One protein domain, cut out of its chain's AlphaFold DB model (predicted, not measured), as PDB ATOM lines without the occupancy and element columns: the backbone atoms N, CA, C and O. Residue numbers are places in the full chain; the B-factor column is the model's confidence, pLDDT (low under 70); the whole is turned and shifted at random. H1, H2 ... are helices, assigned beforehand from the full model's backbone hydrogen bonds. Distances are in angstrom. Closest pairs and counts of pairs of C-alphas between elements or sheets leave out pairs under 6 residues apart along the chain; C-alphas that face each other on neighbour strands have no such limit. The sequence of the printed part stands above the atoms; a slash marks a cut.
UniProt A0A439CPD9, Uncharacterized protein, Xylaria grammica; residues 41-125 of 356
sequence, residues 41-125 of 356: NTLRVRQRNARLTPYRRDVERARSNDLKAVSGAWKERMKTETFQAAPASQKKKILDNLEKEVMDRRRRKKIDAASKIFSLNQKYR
ATOM      1  N   ASN A  41      85.439 112.892 130.771       89.56
ATOM      2  CA  ASN A  41      86.322 112.470 131.861       89.56
ATOM      3  C   ASN A  41      85.799 112.916 133.232       89.56
ATOM      4  O   ASN A  41      85.856 112.158 134.200       89.56
ATOM      5  N   THR A  42      85.228 114.120 133.321       88.50
ATOM      6  CA  THR A  42      84.634 114.609 134.575       88.50
ATOM      7  C   THR A  42      83.363 113.836 134.925       88.50
ATOM      8  O   THR A  42      83.140 113.527 136.099       88.50
ATOM      9  N   LEU A  43      82.562 113.464 133.922       87.81
ATOM     10  CA  LEU A  43      81.389 112.610 134.105       87.81
ATOM     11  C   LEU A  43      81.781 111.211 134.593       87.81
ATOM     12  O   LEU A  43      81.236 110.765 135.603       87.81
ATOM     13  N   ARG A  44      82.775 110.562 133.969       88.44
ATOM     14  CA  ARG A  44      83.292 109.250 134.410       88.44
ATOM     15  C   ARG A  44      83.772 109.283 135.861       88.44
ATOM     16  O   ARG A  44      83.386 108.429 136.657       88.44
ATOM     17  N   VAL A  45      84.563 110.292 136.238       88.69
ATOM     18  CA  VAL A  45      85.049 110.445 137.620       88.69
ATOM     19  C   VAL A  45      83.892 110.681 138.592       88.69
ATOM     20  O   VAL A  45      83.871 110.088 139.671       88.69
ATOM     21  N   ARG A  46      82.902 111.503 138.224       87.88
ATOM     22  CA  ARG A  46      81.729 111.735 139.076       87.88
ATOM     23  C   ARG A  46      80.897 110.473 139.245       87.88
ATOM     24  O   ARG A  46      80.538 110.163 140.374       87.88
ATOM     25  N   GLN A  47      80.617 109.748 138.166       88.81
ATOM     26  CA  GLN A  47      79.881 108.485 138.216       88.81
ATOM     27  C   GLN A  47      80.617 107.458 139.077       88.81
ATOM     28  O   GLN A  47      80.002 106.839 139.943       88.81
ATOM     29  N   ARG A  48      81.941 107.335 138.919       88.88
ATOM     30  CA  ARG A  48      82.777 106.496 139.786       88.88
ATOM     31  C   ARG A  48      82.624 106.901 141.252       88.88
ATOM     32  O   ARG A  48      82.287 106.068 142.083       88.88
ATOM     33  N   ASN A  49      82.792 108.185 141.567       86.94
ATOM     34  CA  ASN A  49      82.666 108.679 142.938       86.94
ATOM     35  C   ASN A  49      81.246 108.500 143.493       86.94
ATOM     36  O   ASN A  49      81.099 108.193 144.671       86.94
ATOM     37  N   ALA A  50      80.205 108.654 142.673       86.19
ATOM     38  CA  ALA A  50      78.820 108.420 143.069       86.19
ATOM     39  C   ALA A  50      78.590 106.950 143.456       86.19
ATOM     40  O   ALA A  50      77.937 106.700 144.465       86.19
ATOM     41  N   ARG A  51      79.203 106.004 142.729       90.19
ATOM     42  CA  ARG A  51      79.140 104.560 143.020       90.19
ATOM     43  C   ARG A  51      79.883 104.150 144.293       90.19
ATOM     44  O   ARG A  51      79.530 103.142 144.896       90.19
ATOM     45  N   LEU A  52      80.906 104.895 144.716       90.00
ATOM     46  CA  LEU A  52      81.622 104.580 145.955       90.00
ATOM     47  C   LEU A  52      80.756 104.849 147.188       90.00
ATOM     48  O   LEU A  52      80.106 105.887 147.283       90.00
ATOM     49  N   THR A  53      80.829 103.970 148.186       90.69
ATOM     50  CA  THR A  53      80.221 104.222 149.500       90.69
ATOM     51  C   THR A  53      80.924 105.385 150.216       90.69
ATOM     52  O   THR A  53      82.105 105.631 149.951       90.69
ATOM     53  N   PRO A  54      80.258 106.104 151.146       90.25
ATOM     54  CA  PRO A  54      80.892 107.173 151.925       90.25
ATOM     55  C   PRO A  54      82.215 106.740 152.572       90.25
ATOM     56  O   PRO A  54      83.227 107.417 152.405       90.25
ATOM     57  N   TYR A  55      82.235 105.548 153.178       92.75
ATOM     58  CA  TYR A  55      83.446 104.931 153.718       92.75
ATOM     59  C   TYR A  55      84.553 104.797 152.661       92.75
ATOM     60  O   TYR A  55      85.661 105.290 152.859       92.75
ATOM     61  N   ARG A  56      84.258 104.186 151.504       92.31
ATOM     62  CA  ARG A  56      85.257 103.992 150.438       92.31
ATOM     63  C   ARG A  56      85.794 105.322 149.906       92.31
ATOM     64  O   ARG A  56      87.000 105.433 149.697       92.31
ATOM     65  N   ARG A  57      84.940 106.341 149.750       92.81
ATOM     66  CA  ARG A  57      85.370 107.692 149.337       92.81
ATOM     67  C   ARG A  57      86.359 108.297 150.329       92.81
ATOM     68  O   ARG A  57      87.351 108.895 149.912       92.81
ATOM     69  N   ASP A  58      86.095 108.160 151.625       92.75
ATOM     70  CA  ASP A  58      86.955 108.723 152.664       92.75
ATOM     71  C   ASP A  58      88.288 107.969 152.780       92.75
ATOM     72  O   ASP A  58      89.330 108.609 152.939       92.75
ATOM     73  N   VAL A  59      88.287 106.641 152.603       94.50
ATOM     74  CA  VAL A  59      89.510 105.820 152.521       94.50
ATOM     75  C   VAL A  59      90.383 106.249 151.339       94.50
ATOM     76  O   VAL A  59      91.575 106.515 151.511       94.50
ATOM     77  N   GLU A  60      89.805 106.369 150.139       94.31
ATOM     78  CA  GLU A  60      90.545 106.815 148.950       94.31
ATOM     79  C   GLU A  60      91.087 108.234 149.110       94.31
ATOM     80  O   GLU A  60      92.232 108.517 148.737       94.31
ATOM     81  N   ARG A  61      90.296 109.134 149.704       94.38
ATOM     82  CA  ARG A  61      90.731 110.502 149.994       94.38
ATOM     83  C   ARG A  61      91.892 110.518 150.983       94.38
ATOM     84  O   ARG A  61      92.832 111.284 150.783       94.38
ATOM     85  N   ALA A  62      91.847 109.691 152.026       95.06
ATOM     86  CA  ALA A  62      92.916 109.600 153.012       95.06
ATOM     87  C   ALA A  62      94.235 109.147 152.360       95.06
ATOM     88  O   ALA A  62      95.242 109.839 152.498       95.06
ATOM     89  N   ARG A  63      94.199 108.082 151.546       95.94
ATOM     90  CA  ARG A  63      95.366 107.602 150.777       95.94
ATOM     91  C   ARG A  63      95.892 108.654 149.798       95.94
ATOM     92  O   ARG A  63      97.089 108.915 149.740       95.94
ATOM     93  N   SER A  64      94.991 109.310 149.067       95.44
ATOM     94  CA  SER A  64      95.357 110.363 148.111       95.44
ATOM     95  C   SER A  64      96.029 111.557 148.790       95.44
ATOM     96  O   SER A  64      96.911 112.184 148.208       95.44
ATOM     97  N   ASN A  65      95.616 111.897 150.012       96.94
ATOM     98  CA  ASN A  65      96.208 113.000 150.761       96.94
ATOM     99  C   ASN A  65      97.637 112.692 151.218       96.94
ATOM    100  O   ASN A  65      98.467 113.599 151.206       96.94
ATOM    101  N   ASP A  66      97.927 111.446 151.594       97.06
ATOM    102  CA  ASP A  66      99.290 111.017 151.930       97.06
ATOM    103  C   ASP A  66     100.193 111.079 150.699       97.06
ATOM    104  O   ASP A  66     101.229 111.744 150.733       97.06
ATOM    105  N   LEU A  67      99.739 110.517 149.573       96.50
ATOM    106  CA  LEU A  67     100.481 110.567 148.312       96.50
ATOM    107  C   LEU A  67     100.765 112.009 147.868       96.50
ATOM    108  O   LEU A  67     101.874 112.323 147.437       96.50
ATOM    109  N   LYS A  68      99.779 112.907 147.998       97.44
ATOM    110  CA  LYS A  68      99.951 114.335 147.691       97.44
ATOM    111  C   LYS A  68     100.963 115.010 148.609       97.44
ATOM    112  O   LYS A  68     101.727 115.839 148.126       97.44
ATOM    113  N   ALA A  69     100.971 114.677 149.898       97.06
ATOM    114  CA  ALA A  69     101.927 115.244 150.844       97.06
ATOM    115  C   ALA A  69     103.362 114.810 150.516       97.06
ATOM    116  O   ALA A  69     104.244 115.662 150.436       97.06
ATOM    117  N   VAL A  70     103.574 113.518 150.249       97.62
ATOM    118  CA  VAL A  70     104.884 112.980 149.844       97.62
ATOM    119  C   VAL A  70     105.329 113.592 148.515       97.62
ATOM    120  O   VAL A  70     106.415 114.158 148.426       97.62
ATOM    121  N   SER A  71     104.454 113.587 147.506       97.06
ATOM    122  CA  SER A  71     104.757 114.163 146.188       97.06
ATOM    123  C   SER A  71     105.053 115.665 146.254       97.06
ATOM    124  O   SER A  71     105.886 116.164 145.503       97.06
ATOM    125  N   GLY A  72     104.358 116.402 147.126       96.81
ATOM    126  CA  GLY A  72     104.616 117.821 147.370       96.81
ATOM    127  C   GLY A  72     106.010 118.045 147.949       96.81
ATOM    128  O   GLY A  72     106.789 118.806 147.381       96.81
ATOM    129  N   ALA A  73     106.357 117.302 149.001       96.06
ATOM    130  CA  ALA A  73     107.674 117.379 149.624       96.06
ATOM    131  C   ALA A  73     108.799 116.989 148.655       96.06
ATOM    132  O   ALA A  73     109.818 117.673 148.590       96.06
ATOM    133  N   TRP A  74     108.610 115.942 147.846       96.31
ATOM    134  CA  TRP A  74     109.567 115.569 146.799       96.31
ATOM    135  C   TRP A  74     109.813 116.719 145.824       96.31
ATOM    136  O   TRP A  74     110.964 117.063 145.562       96.31
ATOM    137  N   LYS A  75     108.746 117.358 145.327       96.44
ATOM    138  CA  LYS A  75     108.858 118.503 144.410       96.44
ATOM    139  C   LYS A  75     109.586 119.683 145.043       96.44
ATOM    140  O   LYS A  75     110.359 120.344 144.357       96.44
ATOM    141  N   GLU A  76     109.342 119.962 146.317       95.50
ATOM    142  CA  GLU A  76     110.057 121.013 147.049       95.50
ATOM    143  C   GLU A  76     111.536 120.659 147.214       95.50
ATOM    144  O   GLU A  76     112.403 121.477 146.915       95.50
ATOM    145  N   ARG A  77     111.847 119.415 147.595       94.44
ATOM    146  CA  ARG A  77     113.231 118.976 147.793       94.44
ATOM    147  C   ARG A  77     114.030 118.937 146.500       94.44
ATOM    148  O   ARG A  77     115.187 119.338 146.509       94.44
ATOM    149  N   MET A  78     113.419 118.537 145.387       93.56
ATOM    150  CA  MET A  78     114.062 118.545 144.067       93.56
ATOM    151  C   MET A  78     114.519 119.944 143.625       93.56
ATOM    152  O   MET A  78     115.473 120.063 142.857       93.56
ATOM    153  N   LYS A  79     113.875 121.005 144.126       94.31
ATOM    154  CA  LYS A  79     114.278 122.394 143.861       94.31
ATOM    155  C   LYS A  79     115.468 122.850 144.707       94.31
ATOM    156  O   LYS A  79     116.067 123.865 144.384       94.31
ATOM    157  N   THR A  80     115.800 122.143 145.789       94.94
ATOM    158  CA  THR A  80     116.904 122.545 146.668       94.94
ATOM    159  C   THR A  80     118.256 122.243 146.027       94.94
ATOM    160  O   THR A  80     118.481 121.147 145.513       94.94
ATOM    161  N   GLU A  81     119.181 123.196 146.114       89.31
ATOM    162  CA  GLU A  81     120.534 123.074 145.558       89.31
ATOM    163  C   GLU A  81     121.281 121.862 146.135       89.31
ATOM    164  O   GLU A  81     121.884 121.085 145.398       89.31
ATOM    165  N   THR A  82     121.114 121.603 147.438       89.88
ATOM    166  CA  THR A  82     121.678 120.422 148.117       89.88
ATOM    167  C   THR A  82     121.250 119.095 147.486       89.88
ATOM    168  O   THR A  82     122.027 118.143 147.457       89.88
ATOM    169  N   PHE A  83     120.023 119.014 146.963       93.00
ATOM    170  CA  PHE A  83     119.552 117.824 146.267       93.00
ATOM    171  C   PHE A  83     120.135 117.742 144.860       93.00
ATOM    172  O   PHE A  83     120.513 116.657 144.433       93.00
ATOM    173  N   GLN A  84     120.225 118.861 144.140       93.62
ATOM    174  CA  GLN A  84     120.749 118.883 142.772       93.62
ATOM    175  C   GLN A  84     122.240 118.532 142.720       93.62
ATOM    176  O   GLN A  84     122.627 117.718 141.875       93.62
ATOM    177  N   ALA A  85     123.026 119.045 143.670       93.44
ATOM    178  CA  ALA A  85     124.461 118.796 143.798       93.44
ATOM    179  C   ALA A  85     124.812 117.372 144.281       93.44
ATOM    180  O   ALA A  85     125.938 116.917 144.100       93.44
ATOM    181  N   ALA A  86     123.867 116.643 144.882       92.50
ATOM    182  CA  ALA A  86     124.128 115.309 145.414       92.50
ATOM    183  C   ALA A  86     124.328 114.244 144.303       92.50
ATOM    184  O   ALA A  86     123.660 114.287 143.259       92.50
ATOM    185  N   PRO A  87     125.177 113.220 144.524       95.38
ATOM    186  CA  PRO A  87     125.292 112.072 143.625       95.38
ATOM    187  C   PRO A  87     124.003 111.235 143.620       95.38
ATOM    188  O   PRO A  87     123.237 111.227 144.587       95.38
ATOM    189  N   ALA A  88     123.760 110.484 142.542       91.94
ATOM    190  CA  ALA A  88     122.511 109.736 142.333       91.94
ATOM    191  C   ALA A  88     122.157 108.773 143.487       91.94
ATOM    192  O   ALA A  88     120.994 108.669 143.882       91.94
ATOM    193  N   SER A  89     123.160 108.122 144.083       90.31
ATOM    194  CA  SER A  89     122.979 107.230 145.236       90.31
ATOM    195  C   SER A  89     122.503 107.967 146.495       90.31
ATOM    196  O   SER A  89     121.706 107.428 147.264       90.31
ATOM    197  N   GLN A  90     122.944 109.211 146.698       93.00
ATOM    198  CA  GLN A  90     122.512 110.050 147.815       93.00
ATOM    199  C   GLN A  90     121.149 110.691 147.547       93.00
ATOM    200  O   GLN A  90     120.340 110.770 148.465       93.00
ATOM    201  N   LYS A  91     120.844 111.062 146.296       92.75
ATOM    202  CA  LYS A  91     119.522 111.585 145.899       92.75
ATOM    203  C   LYS A  91     118.394 110.636 146.300       92.75
ATOM    204  O   LYS A  91     117.433 111.071 146.927       92.75
ATOM    205  N   LYS A  92     118.545 109.334 146.030       94.00
ATOM    206  CA  LYS A  92     117.561 108.327 146.455       94.00
ATOM    207  C   LYS A  92     117.387 108.307 147.978       94.00
ATOM    208  O   LYS A  92     116.274 108.467 148.460       94.00
ATOM    209  N   LYS A  93     118.490 108.235 148.736       95.50
ATOM    210  CA  LYS A  93     118.455 108.265 150.211       95.50
ATOM    211  C   LYS A  93     117.789 109.530 150.760       95.50
ATOM    212  O   LYS A  93     117.078 109.461 151.757       95.50
ATOM    213  N   ILE A  94     118.006 110.682 150.122       94.12
ATOM    214  CA  ILE A  94     117.380 111.949 150.517       94.12
ATOM    215  C   ILE A  94     115.861 111.894 150.308       94.12
ATOM    216  O   ILE A  94     115.130 112.334 151.193       94.12
ATOM    217  N   LEU A  95     115.376 111.355 149.182       95.62
ATOM    218  CA  LEU A  95     113.934 111.216 148.932       95.62
ATOM    219  C   LEU A  95     113.277 110.203 149.876       95.62
ATOM    220  O   LEU A  95     112.217 110.509 150.421       95.62
ATOM    221  N   ASP A  96     113.927 109.063 150.125       96.00
ATOM    222  CA  ASP A  96     113.427 108.025 151.038       96.00
ATOM    223  C   ASP A  96     113.330 108.565 152.482       96.00
ATOM    224  O   ASP A  96     112.314 108.402 153.163       96.00
ATOM    225  N   ASN A  97     114.364 109.280 152.945       95.94
ATOM    226  CA  ASN A  97     114.359 109.924 154.263       95.94
ATOM    227  C   ASN A  97     113.273 111.001 154.369       95.94
ATOM    228  O   ASN A  97     112.605 111.105 155.398       95.94
ATOM    229  N   LEU A  98     113.078 111.785 153.306       96.69
ATOM    230  CA  LEU A  98     112.053 112.822 153.262       96.69
ATOM    231  C   LEU A  98     110.642 112.227 153.289       96.69
ATOM    232  O   LEU A  98     109.783 112.725 154.014       96.69
ATOM    233  N   GLU A  99     110.396 111.155 152.534       97.12
ATOM    234  CA  GLU A  99     109.125 110.430 152.576       97.12
ATOM    235  C   GLU A  99     108.837 109.924 153.992       97.12
ATOM    236  O   GLU A  99     107.746 110.160 154.529       97.12
ATOM    237  N   LYS A 100     109.834 109.302 154.632       97.50
ATOM    238  CA  LYS A 100     109.717 108.837 156.016       97.50
ATOM    239  C   LYS A 100     109.384 109.987 156.968       97.50
ATOM    240  O   LYS A 100     108.443 109.855 157.751       97.50
ATOM    241  N   GLU A 101     110.080 111.120 156.865       97.38
ATOM    242  CA  GLU A 101     109.848 112.291 157.718       97.38
ATOM    243  C   GLU A 101     108.440 112.881 157.532       97.38
ATOM    244  O   GLU A 101     107.739 113.168 158.511       97.38
ATOM    245  N   VAL A 102     107.994 113.035 156.282       97.94
ATOM    246  CA  VAL A 102     106.655 113.544 155.953       97.94
ATOM    247  C   VAL A 102     105.585 112.634 156.545       97.94
ATOM    248  O   VAL A 102     104.648 113.114 157.194       97.94
ATOM    249  N   MET A 103     105.735 111.322 156.372       97.69
ATOM    250  CA  MET A 103     104.787 110.353 156.906       97.69
ATOM    251  C   MET A 103     104.831 110.277 158.436       97.69
ATOM    252  O   MET A 103     103.771 110.221 159.058       97.69
ATOM    253  N   ASP A 104     106.003 110.379 159.065       97.69
ATOM    254  CA  ASP A 104     106.133 110.471 160.525       97.69
ATOM    255  C   ASP A 104     105.437 111.713 161.083       97.69
ATOM    256  O   ASP A 104     104.686 111.627 162.059       97.69
ATOM    257  N   ARG A 105     105.609 112.874 160.444       96.50
ATOM    258  CA  ARG A 105     104.924 114.113 160.838       96.50
ATOM    259  C   ARG A 105     103.404 113.966 160.746       96.50
ATOM    260  O   ARG A 105     102.683 114.459 161.617       96.50
ATOM    261  N   ARG A 106     102.906 113.279 159.714       97.19
ATOM    262  CA  ARG A 106     101.471 112.989 159.545       97.19
ATOM    263  C   ARG A 106     100.959 111.989 160.583       97.19
ATOM    264  O   ARG A 106      99.893 112.241 161.148       97.19
ATOM    265  N   ARG A 107     101.735 110.943 160.896       97.31
ATOM    266  CA  ARG A 107     101.446 109.972 161.968       97.31
ATOM    267  C   ARG A 107     101.346 110.639 163.336       97.31
ATOM    268  O   ARG A 107     100.359 110.435 164.035       97.31
ATOM    269  N   ARG A 108     102.295 111.515 163.693       96.88
ATOM    270  CA  ARG A 108     102.248 112.283 164.958       96.88
ATOM    271  C   ARG A 108     100.968 113.114 165.082       96.88
ATOM    272  O   ARG A 108     100.403 113.222 166.163       96.88
ATOM    273  N   LYS A 109     100.489 113.663 163.963       96.50
ATOM    274  CA  LYS A 109      99.237 114.430 163.888       96.50
ATOM    275  C   LYS A 109      97.984 113.556 163.721       96.50
ATOM    276  O   LYS A 109      96.887 114.105 163.693       96.50
ATOM    277  N   LYS A 110      98.121 112.230 163.587       94.88
ATOM    278  CA  LYS A 110      97.032 111.270 163.313       94.88
ATOM    279  C   LYS A 110      96.201 111.619 162.068       94.88
ATOM    280  O   LYS A 110      95.004 111.338 161.997       94.88
ATOM    281  N   ILE A 111      96.824 112.275 161.088       94.88
ATOM    282  CA  ILE A 111      96.186 112.666 159.817       94.88
ATOM    283  C   ILE A 111      96.611 111.778 158.646       94.88
ATOM    284  O   ILE A 111      96.146 112.004 157.525       94.88
ATOM    285  N   ASP A 112      97.497 110.815 158.897       96.94
ATOM    286  CA  ASP A 112      97.877 109.785 157.940       96.94
ATOM    287  C   ASP A 112      96.689 108.875 157.603       96.94
ATOM    288  O   ASP A 112      95.688 108.798 158.330       96.94
ATOM    289  N   ALA A 113      96.796 108.180 156.476       96.56
ATOM    290  CA  ALA A 113      95.747 107.312 155.985       96.56
ATOM    291  C   ALA A 113      95.443 106.180 156.960       96.56
ATOM    292  O   ALA A 113      94.267 105.908 157.171       96.56
ATOM    293  N   ALA A 114      96.444 105.555 157.586       94.88
ATOM    294  CA  ALA A 114      96.204 104.444 158.504       94.88
ATOM    295  C   ALA A 114      95.407 104.904 159.734       94.88
ATOM    296  O   ALA A 114      94.357 104.328 160.022       94.88
ATOM    297  N   SER A 115      95.815 106.001 160.382       95.12
ATOM    298  CA  SER A 115      95.067 106.582 161.508       95.12
ATOM    299  C   SER A 115      93.654 107.013 161.110       95.12
ATOM    300  O   SER A 115      92.690 106.765 161.842       95.12
ATOM    301  N   LYS A 116      93.488 107.623 159.928       95.31
ATOM    302  CA  LYS A 116      92.154 107.997 159.438       95.31
ATOM    303  C   LYS A 116      91.286 106.784 159.140       95.31
ATOM    304  O   LYS A 116      90.131 106.778 159.557       95.31
ATOM    305  N   ILE A 117      91.813 105.768 158.462       94.25
ATOM    306  CA  ILE A 117      91.093 104.528 158.153       94.25
ATOM    307  C   ILE A 117      90.712 103.811 159.446       94.25
ATOM    308  O   ILE A 117      89.573 103.379 159.572       94.25
ATOM    309  N   PHE A 118      91.603 103.766 160.436       93.81
ATOM    310  CA  PHE A 118      91.297 103.229 161.759       93.81
ATOM    311  C   PHE A 118      90.111 103.961 162.406       93.81
ATOM    312  O   PHE A 118      89.142 103.322 162.814       93.81
ATOM    313  N   SER A 119      90.117 105.298 162.397       92.50
ATOM    314  CA  SER A 119      88.985 106.088 162.905       92.50
ATOM    315  C   SER A 119      87.689 105.870 162.109       92.50
ATOM    316  O   SER A 119      86.600 105.899 162.675       92.50
ATOM    317  N   LEU A 120      87.782 105.633 160.796       92.38
ATOM    318  CA  LEU A 120      86.625 105.324 159.955       92.38
ATOM    319  C   LEU A 120      86.085 103.927 160.270       92.38
ATOM    320  O   LEU A 120      84.878 103.769 160.393       92.38
ATOM    321  N   ASN A 121      86.950 102.934 160.461       91.25
ATOM    322  CA  ASN A 121      86.538 101.582 160.837       91.25
ATOM    323  C   ASN A 121      85.785 101.573 162.170       91.25
ATOM    324  O   ASN A 121      84.815 100.840 162.300       91.25
ATOM    325  N   GLN A 122      86.180 102.418 163.125       90.38
ATOM    326  CA  GLN A 122      85.424 102.604 164.366       90.38
ATOM    327  C   GLN A 122      84.052 103.244 164.120       90.38
ATOM    328  O   GLN A 122      83.059 102.800 164.679       90.38
ATOM    329  N   LYS A 123      83.978 104.265 163.257       88.50
ATOM    330  CA  LYS A 123      82.722 104.970 162.944       88.50
ATOM    331  C   LYS A 123      81.719 104.130 162.159       88.50
ATOM    332  O   LYS A 123      80.521 104.332 162.303       88.50
ATOM    333  N   TYR A 124      82.210 103.259 161.283       83.25
ATOM    334  CA  TYR A 124      81.390 102.457 160.378       83.25
ATOM    335  C   TYR A 124      81.299 100.985 160.799       83.25
ATOM    336  O   TYR A 124      80.732 100.196 160.047       83.25
ATOM    337  N   ARG A 125      81.833 100.595 161.969       78.69
ATOM    338  CA  ARG A 125      81.558  99.274 162.547       78.69
ATOM    339  C   ARG A 125      80.097  99.232 163.015       78.69
ATOM    340  O   ARG A 125      79.735 100.025 163.882       78.69
TER     341      ARG A 125
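Overview. This is residues 41 to 125 of the 356 residues of an uncharacterized protein of Xylaria grammica (UniProt A0A439CPD9). One long helix, H2, forms the spine of a loose, flat shape, and the chain folds back beside it in two pieces: H4 crosses its later half at a slant, and H5 packs nearly side by side with its earlier half. The short helix H3 sits at the turn between H2 and H4, while at the other end of H2 the first helix, H1, bends away from H5, with residues 41 to 47 sticking out free. The printed part has 85 residues with five named helices, in the order H1 H2 H3 H4 H5, and no named strand, and its class is all helix. The whole is loose, with a radius of gyration of the C-alphas of 16.8 A and spans of 48 by 34 by 17 A.

Arrangement. H2, residues 54 to 78, touches H5, residues 113 to 124, at a shallow tilt of 12 degrees, opposite ways. H2 touches H5 with residues 55 to 66 alone, and the closest C-alphas of the two helices, those of Ala 62 and Ala 113, are 4.7 A apart. With residues 66 to 77 alone, H2 touches residues 95 to 103 of H4, which is residues 88 to 108. Their lines stand at a steep tilt of 42 degrees, opposite ways, and the closest C-alphas, those of Val 70 and Glu 99, are 5.7 A apart. H4 and H5 are close but not clearly touching, the closest C-alphas being those of Arg 107 and Ser 115 at 7.2 A; they run the same way at a shallow tilt of 31 degrees. H3, residues 81 to 85, is close to H4 but not clearly touching it, with the C-alphas of Phe 83 and Lys 91 closest at 6.2 A. H1, residues 41 to 51, is close to H2 but not clearly touching it: the closest C-alphas, those of Asn 49 and Arg 57, are 7.0 A apart. H1 is apart from H3, H4 and H5. In H1, H2, H3 and H5 every O i to N i+4 pair is within hydrogen-bond range; in H4 it is 16 of 17.

Along the chain. H2 is the longest helix, 35.9 A from C-alpha 54 at (80.892, 107.173, 151.925) to C-alpha 78 at (114.062, 118.545, 144.067). H4 measures 30.5 A, H5 15.8 A, H1 15.4 A and H3 6.1 A, each from first to last C-alpha. H1 begins at C-alpha 41 at (86.322, 112.470, 131.861), and H5 ends at C-alpha 124 at (81.390, 102.457, 160.378).

Size, cuts and confidence. The two C-alphas farthest apart, those of Ala 85 and Arg 125, are 50.7 A apart. The printed part has no cut, and its four links, H1 to H2, H2 to H3, H3 to H4 and H4 to H5, are tight. The mean pLDDT of the printed part is 93.5, and no printed residue is under 70.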